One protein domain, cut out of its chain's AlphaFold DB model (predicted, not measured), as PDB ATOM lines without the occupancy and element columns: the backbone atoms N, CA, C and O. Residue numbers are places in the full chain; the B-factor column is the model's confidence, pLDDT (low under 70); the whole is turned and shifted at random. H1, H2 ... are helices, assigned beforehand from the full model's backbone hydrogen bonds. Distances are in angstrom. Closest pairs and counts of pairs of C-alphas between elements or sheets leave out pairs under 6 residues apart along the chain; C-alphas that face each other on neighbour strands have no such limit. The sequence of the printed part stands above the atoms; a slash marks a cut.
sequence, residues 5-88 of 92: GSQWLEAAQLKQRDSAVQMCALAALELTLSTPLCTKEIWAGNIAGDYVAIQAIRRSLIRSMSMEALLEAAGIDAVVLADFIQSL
ATOM      1  N   GLY A   5      61.864  87.449  72.447       90.50
ATOM      2  CA  GLY A   5      62.840  86.731  73.264       90.50
ATOM      3  C   GLY A   5      62.474  85.267  73.515       90.50
ATOM      4  O   GLY A   5      63.342  84.406  73.435       90.50
ATOM      5  N   SER A   6      61.199  84.957  73.762       91.19
ATOM      6  CA  SER A   6      60.727  83.579  73.955       91.19
ATOM      7  C   SER A   6      60.855  82.768  72.665       91.19
ATOM      8  O   SER A   6      61.339  81.637  72.697       91.19
ATOM      9  N   GLN A   7      60.510  83.375  71.524       91.38
ATOM     10  CA  GLN A   7      60.691  82.770  70.200       91.38
ATOM     11  C   GLN A   7      62.170  82.498  69.903       91.38
ATOM     12  O   GLN A   7      62.514  81.425  69.412       91.38
ATOM     13  N   TRP A   8      63.056  83.434  70.253       93.19
ATOM     14  CA  TRP A   8      64.498  83.250  70.108       93.19
ATOM     15  C   TRP A   8      65.028  82.109  70.977       93.19
ATOM     16  O   TRP A   8      65.742  81.237  70.486       93.19
ATOM     17  N   LEU A   9      64.651  82.075  72.259       94.12
ATOM     18  CA  LEU A   9      65.054  80.995  73.162       94.12
ATOM     19  C   LEU A   9      64.516  79.638  72.704       94.12
ATOM     20  O   LEU A   9      65.150  78.620  72.962       94.12
ATOM     21  N   GLU A  10      63.366  79.595  72.039       93.38
ATOM     22  CA  GLU A  10      62.847  78.368  71.441       93.38
ATOM     23  C   GLU A  10      63.633  77.954  70.195       93.38
ATOM     24  O   GLU A  10      64.092  76.815  70.128       93.38
ATOM     25  N   ALA A  11      63.870  78.881  69.262       91.88
ATOM     26  CA  ALA A  11      64.643  78.632  68.046       91.88
ATOM     27  C   ALA A  11      66.078  78.166  68.353       91.88
ATOM     28  O   ALA A  11      66.590  77.253  67.706       91.88
ATOM     29  N   ALA A  12      66.698  78.736  69.388       93.25
ATOM     30  CA  ALA A  12      68.022  78.350  69.865       93.25
ATOM     31  C   ALA A  12      68.016  77.118  70.800       93.25
ATOM     32  O   ALA A  12      69.073  76.704  71.269       93.25
ATOM     33  N   GLN A  13      66.850  76.524  71.092       93.62
ATOM     34  CA  GLN A  13      66.685  75.379  72.005       93.62
ATOM     35  C   GLN A  13      67.187  75.643  73.441       93.62
ATOM     36  O   GLN A  13      67.720  74.766  74.125       93.62
ATOM     37  N   LEU A  14      66.992  76.867  73.931       94.44
ATOM     38  CA  LEU A  14      67.472  77.353  75.226       94.44
ATOM     39  C   LEU A  14      66.383  77.508  76.291       94.44
ATOM     40  O   LEU A  14      66.711  77.796  77.441       94.44
ATOM     41  N   LYS A  15      65.097  77.286  75.977       90.38
ATOM     42  CA  LYS A  15      63.989  77.420  76.954       90.38
ATOM     43  C   LYS A  15      64.175  76.594  78.237       90.38
ATOM     44  O   LYS A  15      63.707  77.008  79.290       90.38
ATOM     45  N   GLN A  16      64.872  75.458  78.163       88.69
ATOM     46  CA  GLN A  16      65.137  74.578  79.313       88.69
ATOM     47  C   GLN A  16      66.546  74.741  79.913       88.69
ATOM     48  O   GLN A  16      66.934  73.970  80.787       88.69
ATOM     49  N   ARG A  17      67.340  75.700  79.423       90.94
ATOM     50  CA  ARG A  17      68.704  75.955  79.907       90.94
ATOM     51  C   ARG A  17      68.713  76.873  81.124       90.94
ATOM     52  O   ARG A  17      67.740  77.567  81.405       90.94
ATOM     53  N   ASP A  18      69.853  76.905  81.809       91.56
ATOM     54  CA  ASP A  18      70.089  77.794  82.941       91.56
ATOM     55  C   ASP A  18      69.893  79.268  82.575       91.56
ATOM     56  O   ASP A  18      70.244  79.720  81.480       91.56
ATOM     57  N   SER A  19      69.412  80.056  83.537       90.31
ATOM     58  CA  SER A  19      69.133  81.479  83.332       90.31
ATOM     59  C   SER A  19      70.358  82.272  82.872       90.31
ATOM     60  O   SER A  19      70.205  83.221  82.114       90.31
ATOM     61  N   ALA A  20      71.578  81.887  83.264       90.56
ATOM     62  CA  ALA A  20      72.799  82.533  82.776       90.56
ATOM     63  C   ALA A  20      72.980  82.372  81.255       90.56
ATOM     64  O   ALA A  20      73.252  83.351  80.562       90.56
ATOM     65  N   VAL A  21      72.749  81.164  80.733       92.94
ATOM     66  CA  VAL A  21      72.825  80.846  79.296       92.94
ATOM     67  C   VAL A  21      71.750  81.613  78.527       92.94
ATOM     68  O   VAL A  21      72.037  82.255  77.517       92.94
ATOM     69  N   GLN A  22      70.521  81.616  79.045       93.56
ATOM     70  CA  GLN A  22      69.411  82.364  78.457       93.56
ATOM     71  C   GLN A  22      69.682  83.880  78.452       93.56
ATOM     72  O   GLN A  22      69.418  84.545  77.454       93.56
ATOM     73  N   MET A  23      70.257  84.436  79.527       92.62
ATOM     74  CA  MET A  23      70.618  85.858  79.597       92.62
ATOM     75  C   MET A  23      71.682  86.239  78.559       92.62
ATOM     76  O   MET A  23      71.545  87.283  77.919       92.62
ATOM     77  N   CYS A  24      72.705  85.406  78.348       92.75
ATOM     78  CA  CYS A  24      73.701  85.634  77.296       92.75
ATOM     79  C   CYS A  24      73.057  85.623  75.901       92.75
ATOM     80  O   CYS A  24      73.285  86.537  75.107       92.75
ATOM     81  N   ALA A  25      72.178  84.654  75.636       93.62
ATOM     82  CA  ALA A  25      71.463  84.544  74.368       93.62
ATOM     83  C   ALA A  25      70.555  85.754  74.085       93.62
ATOM     84  O   ALA A  25      70.537  86.267  72.966       93.62
ATOM     85  N   LEU A  26      69.805  86.226  75.085       92.69
ATOM     86  CA  LEU A  26      68.929  87.397  74.957       92.69
ATOM     87  C   LEU A  26      69.725  88.696  74.771       92.69
ATOM     88  O   LEU A  26      69.305  89.571  74.014       92.69
ATOM     89  N   ALA A  27      70.887  88.822  75.420       91.50
ATOM     90  CA  ALA A  27      71.781  89.965  75.234       91.50
ATOM     91  C   ALA A  27      72.385  90.002  73.822       91.50
ATOM     92  O   ALA A  27      72.442  91.075  73.219       91.50
ATOM     93  N   ALA A  28      72.772  88.846  73.274       91.81
ATOM     94  CA  ALA A  28      73.226  88.722  71.889       91.81
ATOM     95  C   ALA A  28      72.121  89.124  70.892       91.81
ATOM     96  O   ALA A  28      72.338  89.932  69.987       91.81
ATOM     97  N   LEU A  29      70.896  88.634  71.097       91.12
ATOM     98  CA  LEU A  29      69.757  89.025  70.268       91.12
ATOM     99  C   LEU A  29      69.537  90.546  70.280       91.12
ATOM    100  O   LEU A  29      69.382  91.169  69.227       91.12
ATOM    101  N   GLU A  30      69.545  91.151  71.466       89.50
ATOM    102  CA  GLU A  30      69.292  92.581  71.615       89.50
ATOM    103  C   GLU A  30      70.359  93.453  70.948       89.50
ATOM    104  O   GLU A  30      70.021  94.437  70.291       89.50
ATOM    105  N   LEU A  31      71.634  93.083  71.074       87.81
ATOM    106  CA  LEU A  31      72.723  93.780  70.390       87.81
ATOM    107  C   LEU A  31      72.569  93.728  68.859       87.81
ATOM    108  O   LEU A  31      72.895  94.698  68.178       87.81
ATOM    109  N   THR A  32      72.051  92.624  68.309       87.12
ATOM    110  CA  THR A  32      71.957  92.420  66.852       87.12
ATOM    111  C   THR A  32      70.851  93.260  66.235       87.12
ATOM    112  O   THR A  32      71.006  93.804  65.141       87.12
ATOM    113  N   LEU A  33      69.727  93.404  66.935       81.62
ATOM    114  CA  LEU A  33      68.536  94.049  66.392       81.62
ATOM    115  C   LEU A  33      68.693  95.561  66.160       81.62
ATOM    116  O   LEU A  33      67.860  96.122  65.450       81.62
ATOM    117  N   SER A  34      69.754  96.207  66.679       64.19
ATOM    118  CA  SER A  34      70.212  97.593  66.396       64.19
ATOM    119  C   SER A  34      69.144  98.710  66.425       64.19
ATOM    120  O   SER A  34      69.414  99.857  66.081       64.19
ATOM    121  N   THR A  35      67.935  98.398  66.878       57.56
ATOM    122  CA  THR A  35      66.720  99.218  66.854       57.56
ATOM    123  C   THR A  35      65.958  98.850  68.123       57.56
ATOM    124  O   THR A  35      65.984  97.672  68.491       57.56
ATOM    125  N   PRO A  36      65.283  99.777  68.827       52.28
ATOM    126  CA  PRO A  36      64.557  99.417  70.032       52.28
ATOM    127  C   PRO A  36      63.258  98.700  69.642       52.28
ATOM    128  O   PRO A  36      62.169  99.247  69.792       52.28
ATOM    129  N   LEU A  37      63.354  97.447  69.184       55.94
ATOM    130  CA  LEU A  37      62.358  96.460  69.587       55.94
ATOM    131  C   LEU A  37      62.314  96.556  71.104       55.94
ATOM    132  O   LEU A  37      63.372  96.599  71.744       55.94
ATOM    133  N   CYS A  38      61.121  96.760  71.658       60.25
ATOM    134  CA  CYS A  38      60.990  97.136  73.053       60.25
ATOM    135  C   CYS A  38      61.792  96.125  73.871       60.25
ATOM    136  O   CYS A  38      61.451  94.954  73.893       60.25
ATOM    137  N   THR A  39      62.861  96.548  74.552       65.38
ATOM    138  CA  THR A  39      63.685  95.669  75.399       65.38
ATOM    139  C   THR A  39      62.815  94.808  76.328       65.38
ATOM    140  O   THR A  39      63.154  93.677  76.667       65.38
ATOM    141  N   LYS A  40      61.648  95.330  76.724       69.94
ATOM    142  CA  LYS A  40      60.627  94.583  77.460       69.94
ATOM    143  C   LYS A  40      60.157  93.322  76.722       69.94
ATOM    144  O   LYS A  40      60.016  92.299  77.362       69.94
ATOM    145  N   GLU A  41      59.958  93.361  75.415       75.81
ATOM    146  CA  GLU A  41      59.534  92.227  74.584       75.81
ATOM    147  C   GLU A  41      60.629  91.165  74.418       75.81
ATOM    148  O   GLU A  41      60.316  89.998  74.224       75.81
ATOM    149  N   ILE A  42      61.911  91.520  74.538       83.31
ATOM    150  CA  ILE A  42      62.996  90.525  74.518       83.31
ATOM    151  C   ILE A  42      63.178  89.878  75.896       83.31
ATOM    152  O   ILE A  42      63.482  88.696  75.991       83.31
ATOM    153  N   TRP A  43      62.986  90.619  76.988       84.38
ATOM    154  CA  TRP A  43      63.388  90.149  78.321       84.38
ATOM    155  C   TRP A  43      62.236  89.764  79.253       84.38
ATOM    156  O   TRP A  43      62.446  88.992  80.188       84.38
ATOM    157  N   ALA A  44      61.030  90.302  79.061       78.06
ATOM    158  CA  ALA A  44      59.930  90.088  79.997       78.06
ATOM    159  C   ALA A  44      59.498  88.618  80.019       78.06
ATOM    160  O   ALA A  44      59.181  88.041  78.986       78.06
ATOM    161  N   GLY A  45      59.463  88.019  81.210       80.62
ATOM    162  CA  GLY A  45      58.968  86.653  81.409       80.62
ATOM    163  C   GLY A  45      59.889  85.533  80.911       80.62
ATOM    164  O   GLY A  45      59.563  84.375  81.135       80.62
ATOM    165  N   ASN A  46      61.031  85.856  80.291       85.31
ATOM    166  CA  ASN A  46      61.962  84.856  79.753       85.31
ATOM    167  C   ASN A  46      62.982  84.364  80.787       85.31
ATOM    168  O   ASN A  46      63.468  83.246  80.684       85.31
ATOM    169  N   ILE A  47      63.285  85.190  81.792       86.69
ATOM    170  CA  ILE A  47      64.200  84.869  82.889       86.69
ATOM    171  C   ILE A  47      63.440  84.996  84.207       86.69
ATOM    172  O   ILE A  47      62.840  86.038  84.480       86.69
ATOM    173  N   ALA A  48      63.474  83.953  85.035       84.50
ATOM    174  CA  ALA A  48      62.922  84.010  86.383       84.50
ATOM    175  C   ALA A  48      63.824  84.859  87.295       84.50
ATOM    176  O   ALA A  48      65.035  84.653  87.343       84.50
ATOM    177  N   GLY A  49      63.239  85.798  88.043       82.88
ATOM    178  CA  GLY A  49      63.970  86.605  89.020       82.88
ATOM    179  C   GLY A  49      63.488  88.048  89.122       82.88
ATOM    180  O   GLY A  49      62.535  88.458  88.460       82.88
ATOM    181  N   ASP A  50      64.162  88.820  89.976       85.44
ATOM    182  CA  ASP A  50      63.883  90.243  90.148       85.44
ATOM    183  C   ASP A  50      64.210  91.026  88.867       85.44
ATOM    184  O   ASP A  50      65.324  90.975  88.336       85.44
ATOM    185  N   TYR A  51      63.225  91.776  88.376       83.31
ATOM    186  CA  TYR A  51      63.346  92.515  87.125       83.31
ATOM    187  C   TYR A  51      64.491  93.539  87.158       83.31
ATOM    188  O   TYR A  51      65.200  93.701  86.163       83.31
ATOM    189  N   VAL A  52      64.705  94.222  88.287       85.00
ATOM    190  CA  VAL A  52      65.760  95.238  88.414       85.00
ATOM    191  C   VAL A  52      67.136  94.579  88.337       85.00
ATOM    192  O   VAL A  52      68.007  95.083  87.619       85.00
ATOM    193  N   ALA A  53      67.316  93.435  88.999       85.62
ATOM    194  CA  ALA A  53      68.542  92.644  88.936       85.62
ATOM    195  C   ALA A  53      68.835  92.146  87.509       85.62
ATOM    196  O   ALA A  53      69.942  92.345  87.005       85.62
ATOM    197  N   ILE A  54      67.833  91.597  86.816       86.06
ATOM    198  CA  ILE A  54      67.964  91.133  85.423       86.06
ATOM    199  C   ILE A  54      68.388  92.291  84.507       86.06
ATOM    200  O   ILE A  54      69.317  92.156  83.709       86.06
ATOM    201  N   GLN A  55      67.773  93.469  84.655       85.81
ATOM    202  CA  GLN A  55      68.144  94.649  83.867       85.81
ATOM    203  C   GLN A  55      69.548  95.176  84.202       85.81
ATOM    204  O   GLN A  55      70.222  95.724  83.327       85.81
ATOM    205  N   ALA A  56      70.015  95.031  85.445       86.69
ATOM    206  CA  ALA A  56      71.383  95.380  85.818       86.69
ATOM    207  C   ALA A  56      72.407  94.450  85.145       86.69
ATOM    208  O   ALA A  56      73.350  94.953  84.531       86.69
ATOM    209  N   ILE A  57      72.175  93.134  85.185       86.50
ATOM    210  CA  ILE A  57      73.039  92.124  84.555       86.50
ATOM    211  C   ILE A  57      73.077  92.320  83.039       86.50
ATOM    212  O   ILE A  57      74.160  92.461  82.476       86.50
ATOM    213  N   ARG A  58      71.912  92.451  82.390       88.38
ATOM    214  CA  ARG A  58      71.796  92.775  80.958       88.38
ATOM    215  C   ARG A  58      72.676  93.963  80.569       88.38
ATOM    216  O   ARG A  58      73.476  93.874  79.642       88.38
ATOM    217  N   ARG A  59      72.541  95.089  81.282       87.25
ATOM    218  CA  ARG A  59      73.321  96.308  81.002       87.25
ATOM    219  C   ARG A  59      74.815  96.121  81.230       87.25
ATOM    220  O   ARG A  59      75.588  96.894  80.670       87.25
ATOM    221  N   SER A  60      75.210  95.198  82.102       87.81
ATOM    222  CA  SER A  60      76.613  94.834  82.279       87.81
ATOM    223  C   SER A  60      77.094  94.054  81.062       87.81
ATOM    224  O   SER A  60      78.001  94.521  80.387       87.81
ATOM    225  N   LEU A  61      76.419  92.949  80.725       87.25
ATOM    226  CA  LEU A  61      76.756  92.068  79.602       87.25
ATOM    227  C   LEU A  61      76.907  92.835  78.284       87.25
ATOM    228  O   LEU A  61      77.956  92.766  77.655       87.25
ATOM    229  N   ILE A  62      75.906  93.646  77.923       86.25
ATOM    230  CA  ILE A  62      75.896  94.450  76.688       86.25
ATOM    231  C   ILE A  62      77.051  95.462  76.638       86.25
ATOM    232  O   ILE A  62      77.507  95.827  75.560       86.25
ATOM    233  N   ARG A  63      77.526  95.944  77.795       87.19
ATOM    234  CA  ARG A  63      78.637  96.905  77.864       87.19
ATOM    235  C   ARG A  63      80.009  96.244  77.901       87.19
ATOM    236  O   ARG A  63      80.979  96.892  77.524       87.19
ATOM    237  N   SER A  64      80.102  95.014  78.400       89.38
ATOM    238  CA  SER A  64      81.380  94.355  78.681       89.38
ATOM    239  C   SER A  64      81.731  93.221  77.725       89.38
ATOM    240  O   SER A  64      82.871  92.771  77.745       89.38
ATOM    241  N   MET A  65      80.782  92.721  76.933       90.12
ATOM    242  CA  MET A  65      80.983  91.563  76.061       90.12
ATOM    243  C   MET A  65      80.594  91.883  74.620       90.12
ATOM    244  O   MET A  65      79.635  92.613  74.372       90.12
ATOM    245  N   SER A  66      81.345  91.318  73.671       91.00
ATOM    246  CA  SER A  66      80.976  91.363  72.259       91.00
ATOM    247  C   SER A  66      79.830  90.390  71.963       91.00
ATOM    248  O   SER A  66      79.516  89.509  72.768       91.00
ATOM    249  N   MET A  67      79.224  90.539  70.784       90.88
ATOM    250  CA  MET A  67      78.214  89.608  70.276       90.88
ATOM    251  C   MET A  67      78.714  88.163  70.310       90.88
ATOM    252  O   MET A  67      78.040  87.268  70.812       90.88
ATOM    253  N   GLU A  68      79.918  87.953  69.788       92.88
ATOM    254  CA  GLU A  68      80.547  86.647  69.627       92.88
ATOM    255  C   GLU A  68      80.773  85.991  70.988       92.88
ATOM    256  O   GLU A  68      80.424  84.829  71.169       92.88
ATOM    257  N   ALA A  69      81.255  86.755  71.974       92.94
ATOM    258  CA  ALA A  69      81.471  86.253  73.328       92.94
ATOM    259  C   ALA A  69      80.158  85.854  74.025       92.94
ATOM    260  O   ALA A  69      80.130  84.902  74.806       92.94
ATOM    261  N   LEU A  70      79.060  86.570  73.764       93.75
ATOM    262  CA  LEU A  70      77.740  86.232  74.310       93.75
ATOM    263  C   LEU A  70      77.166  84.967  73.667       93.75
ATOM    264  O   LEU A  70      76.594  84.133  74.369       93.75
ATOM    265  N   LEU A  71      77.335  84.816  72.353       93.81
ATOM    266  CA  LEU A  71      76.930  83.620  71.619       93.81
ATOM    267  C   LEU A  71      77.732  82.393  72.056       93.81
ATOM    268  O   LEU A  71      77.139  81.356  72.351       93.81
ATOM    269  N   GLU A  72      79.049  82.534  72.197       94.44
ATOM    270  CA  GLU A  72      79.930  81.482  72.707       94.44
ATOM    271  C   GLU A  72      79.524  81.060  74.125       94.44
ATOM    272  O   GLU A  72      79.333  79.872  74.386       94.44
ATOM    273  N   ALA A  73      79.290  82.024  75.023       92.00
ATOM    274  CA  ALA A  73      78.831  81.749  76.386       92.00
ATOM    275  C   ALA A  73      77.454  81.063  76.430       92.00
ATOM    276  O   ALA A  73      77.154  80.338  77.380       92.00
ATOM    277  N   ALA A  74      76.614  81.286  75.417       92.25
ATOM    278  CA  ALA A  74      75.328  80.618  75.276       92.25
ATOM    279  C   ALA A  74      75.410  79.274  74.521       92.25
ATOM    280  O   ALA A  74      74.416  78.547  74.466       92.25
ATOM    281  N   GLY A  75      76.573  78.928  73.957       92.19
ATOM    282  CA  GLY A  75      76.760  77.743  73.119       92.19
ATOM    283  C   GLY A  75      76.005  77.814  71.788       92.19
ATOM    284  O   GLY A  75      75.534  76.785  71.306       92.19
ATOM    285  N   ILE A  76      75.844  79.014  71.226       92.50
ATOM    286  CA  ILE A  76      75.076  79.273  70.003       92.50
ATOM    287  C   ILE A  76      76.029  79.642  68.864       92.50
ATOM    288  O   ILE A  76      76.907  80.485  69.027       92.50
ATOM    289  N   ASP A  77      75.810  79.063  67.684       91.94
ATOM    290  CA  ASP A  77      76.479  79.493  66.456       91.94
ATOM    291  C   ASP A  77      75.856  80.800  65.926       91.94
ATOM    292  O   ASP A  77      74.632  80.949  65.880       91.94
ATOM    293  N   ALA A  78      76.687  81.743  65.480       90.12
ATOM    294  CA  ALA A  78      76.237  83.013  64.911       90.12
ATOM    295  C   ALA A  78      75.273  82.853  63.720       90.12
ATOM    296  O   ALA A  78      74.405  83.708  63.526       90.12
ATOM    297  N   VAL A  79      75.367  81.757  62.959       92.19
ATOM    298  CA  VAL A  79      74.444  81.443  61.856       92.19
ATOM    299  C   VAL A  79      73.012  81.264  62.364       92.19
ATOM    300  O   VAL A  79      72.087  81.788  61.751       92.19
ATOM    301  N   VAL A  80      72.820  80.624  63.522       92.81
ATOM    302  CA  VAL A  80      71.486  80.405  64.113       92.81
ATOM    303  C   VAL A  80      70.812  81.738  64.436       92.81
ATOM    304  O   VAL A  80      69.622  81.921  64.176       92.81
ATOM    305  N   LEU A  81      71.581  82.697  64.963       91.44
ATOM    306  CA  LEU A  81      71.073  84.043  65.212       91.44
ATOM    307  C   LEU A  81      70.759  84.768  63.900       91.44
ATOM    308  O   LEU A  81      69.695  85.371  63.778       91.44
ATOM    309  N   ALA A  82      71.646  84.691  62.908       90.50
ATOM    310  CA  ALA A  82      71.427  85.326  61.611       90.50
ATOM    311  C   ALA A  82      70.157  84.804  60.913       90.50
ATOM    312  O   ALA A  82      69.363  85.609  60.417       90.50
ATOM    313  N   ASP A  83      69.936  83.490  60.927       92.75
ATOM    314  CA  ASP A  83      68.759  82.845  60.339       92.75
ATOM    315  C   ASP A  83      67.467  83.282  61.038       92.75
ATOM    316  O   ASP A  83      66.486  83.627  60.371       92.75
ATOM    317  N   PHE A  84      67.483  83.363  62.371       91.81
ATOM    318  CA  PHE A  84      66.349  83.859  63.151       91.81
ATOM    319  C   PHE A  84      66.028  85.330  62.842       91.81
ATOM    320  O   PHE A  84      64.875  85.702  62.626       91.81
ATOM    321  N   ILE A  85      67.038  86.198  62.743       88.81
ATOM    322  CA  ILE A  85      66.816  87.601  62.365       88.81
ATOM    323  C   ILE A  85      66.241  87.714  60.947       88.81
ATOM    324  O   ILE A  85      65.391  88.570  60.685       88.81
ATOM    325  N   GLN A  86      66.679  86.863  60.017       87.44
ATOM    326  CA  GLN A  86      66.119  86.829  58.669       87.44
ATOM    327  C   GLN A  86      64.666  86.345  58.647       87.44
ATOM    328  O   GLN A  86      63.891  86.871  57.847       87.44
ATOM    329  N   SER A  87      64.280  85.382  59.492       88.00
ATOM    330  CA  SER A  87      62.888  84.922  59.561       88.00
ATOM    331  C   SER A  87      61.960  86.029  60.057       88.00
ATOM    332  O   SER A  87      60.936  86.271  59.425       88.00
ATOM    333  N   LEU A  88      62.371  86.793  61.076       83.44
ATOM    334  CA  LEU A  88      61.600  87.938  61.582       83.44
ATOM    335  C   LEU A  88      61.332  89.006  60.507       83.44
ATOM    336  O   LEU A  88      60.273  89.623  60.497       83.44
TER     337      LEU A  88
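AT A GLANCE: This is residues 5 to 88 of the 92 residues of an uncharacterized protein of Lachnospiraceae bacterium 7_1_58FAA (UniProt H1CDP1). This is a rounded, compact cluster of helices built round one long helix, H2, which runs through the middle. H5 packs side by side with H2 in the opposite direction, H1 and H3 pack on the side of H2 away from H5, H4 crosses H2 on a further side, and H6 passes at a steep angle near the later part of H2, without clearly touching any helix. The printed part has 84 residues, with six named helices in the order H1, H2, H3, H4, H5, H6 and no named strand; the class is all helix, and 59 of the residues are in the helices. The radius of gyration of the C-alphas is 11.5 A, and the C-alphas span 31 by 26 by 23 A.

IN THESE COORDINATES: Find C-alpha 19 at (69.133, 81.479, 83.332); from there H2, residues 19 to 32, runs 20.0 A to C-alpha 32 at (71.957, 92.420, 66.852). H4, residues 51 to 64, is as long in residues, 14, and also measures 20.0 A. H5, residues 67 to 74, follows it. Go back to the first printed residue, Gly 5, with its C-alpha at (62.840, 86.731, 73.264), for H1, residues 5 to 11. Between H2 and H4 look for H3, residues 39 to 43, the shortest of the six with 5 residues. The last is H6, residues 78 to 88, which runs 15.8 A and ends at C-alpha 88, at (61.600, 87.938, 61.582).

HOW THE PARTS SIT: Start at H2, the hub, which touches four other helices; its centre is 2.0 A from the mean of the C-alphas. Look first at H5, which touches H2 with 17 pairs of C-alphas within 8 A, at a shallow tilt of 21 degrees, opposite ways; the closest C-alphas, those of Val 21 and Ala 74, are 4.7 A apart. H4 touches H2 with residues 58 to 62 alone, at a steep tilt of 58 degrees, the same way, and the C-alphas of Ala 27 and Ile 62 come closest, at 6.3 A. H1 touches H2 at 79 degrees, about perpendicular, with the C-alphas of Gly 5 and Leu 26 closest at 6.4 A. H3 touches H2 at residues 26 to 30 of H2 alone, where the C-alphas of Leu 26 and Ile 42 are closest at 6.7 A. H3 also touches H1, and there the C-alphas of Gly 5 and Ile 42 are 4.0 A apart, the closest of that pair. Of the three pairs of touching helices with a tilt, one is at a shallow tilt, and the packing is only just mostly crossed. Now look to H6, which is close to H2 but not clearly touching, at a steep tilt of 65 degrees, the same way; the closest C-alphas, those of Leu 29 and Leu 81, are 7.2 A apart. H6 is also close to H1 but not clearly touching, with the C-alphas of Trp 8 and Phe 84 closest at 7.2 A. H3 and H4 are near each other, while H4 and H6 are apart. In H1, H2, H3, H5 and H6 every O i to N i+4 pair is within hydrogen-bond range, and in H4 9 of 10 are.

THE WHOLE: The C-alphas farthest apart are those of Asp 50 and Gln 86, at 31.7 A. The printed part has no cut. None of the links is long; those from H4 to H5 and from H5 to H6 are tight, and the other three are short. The mean pLDDT of the printed part is 86.9, and residues 34 to 40 are under 70, of which 39 and 40 belong to H3.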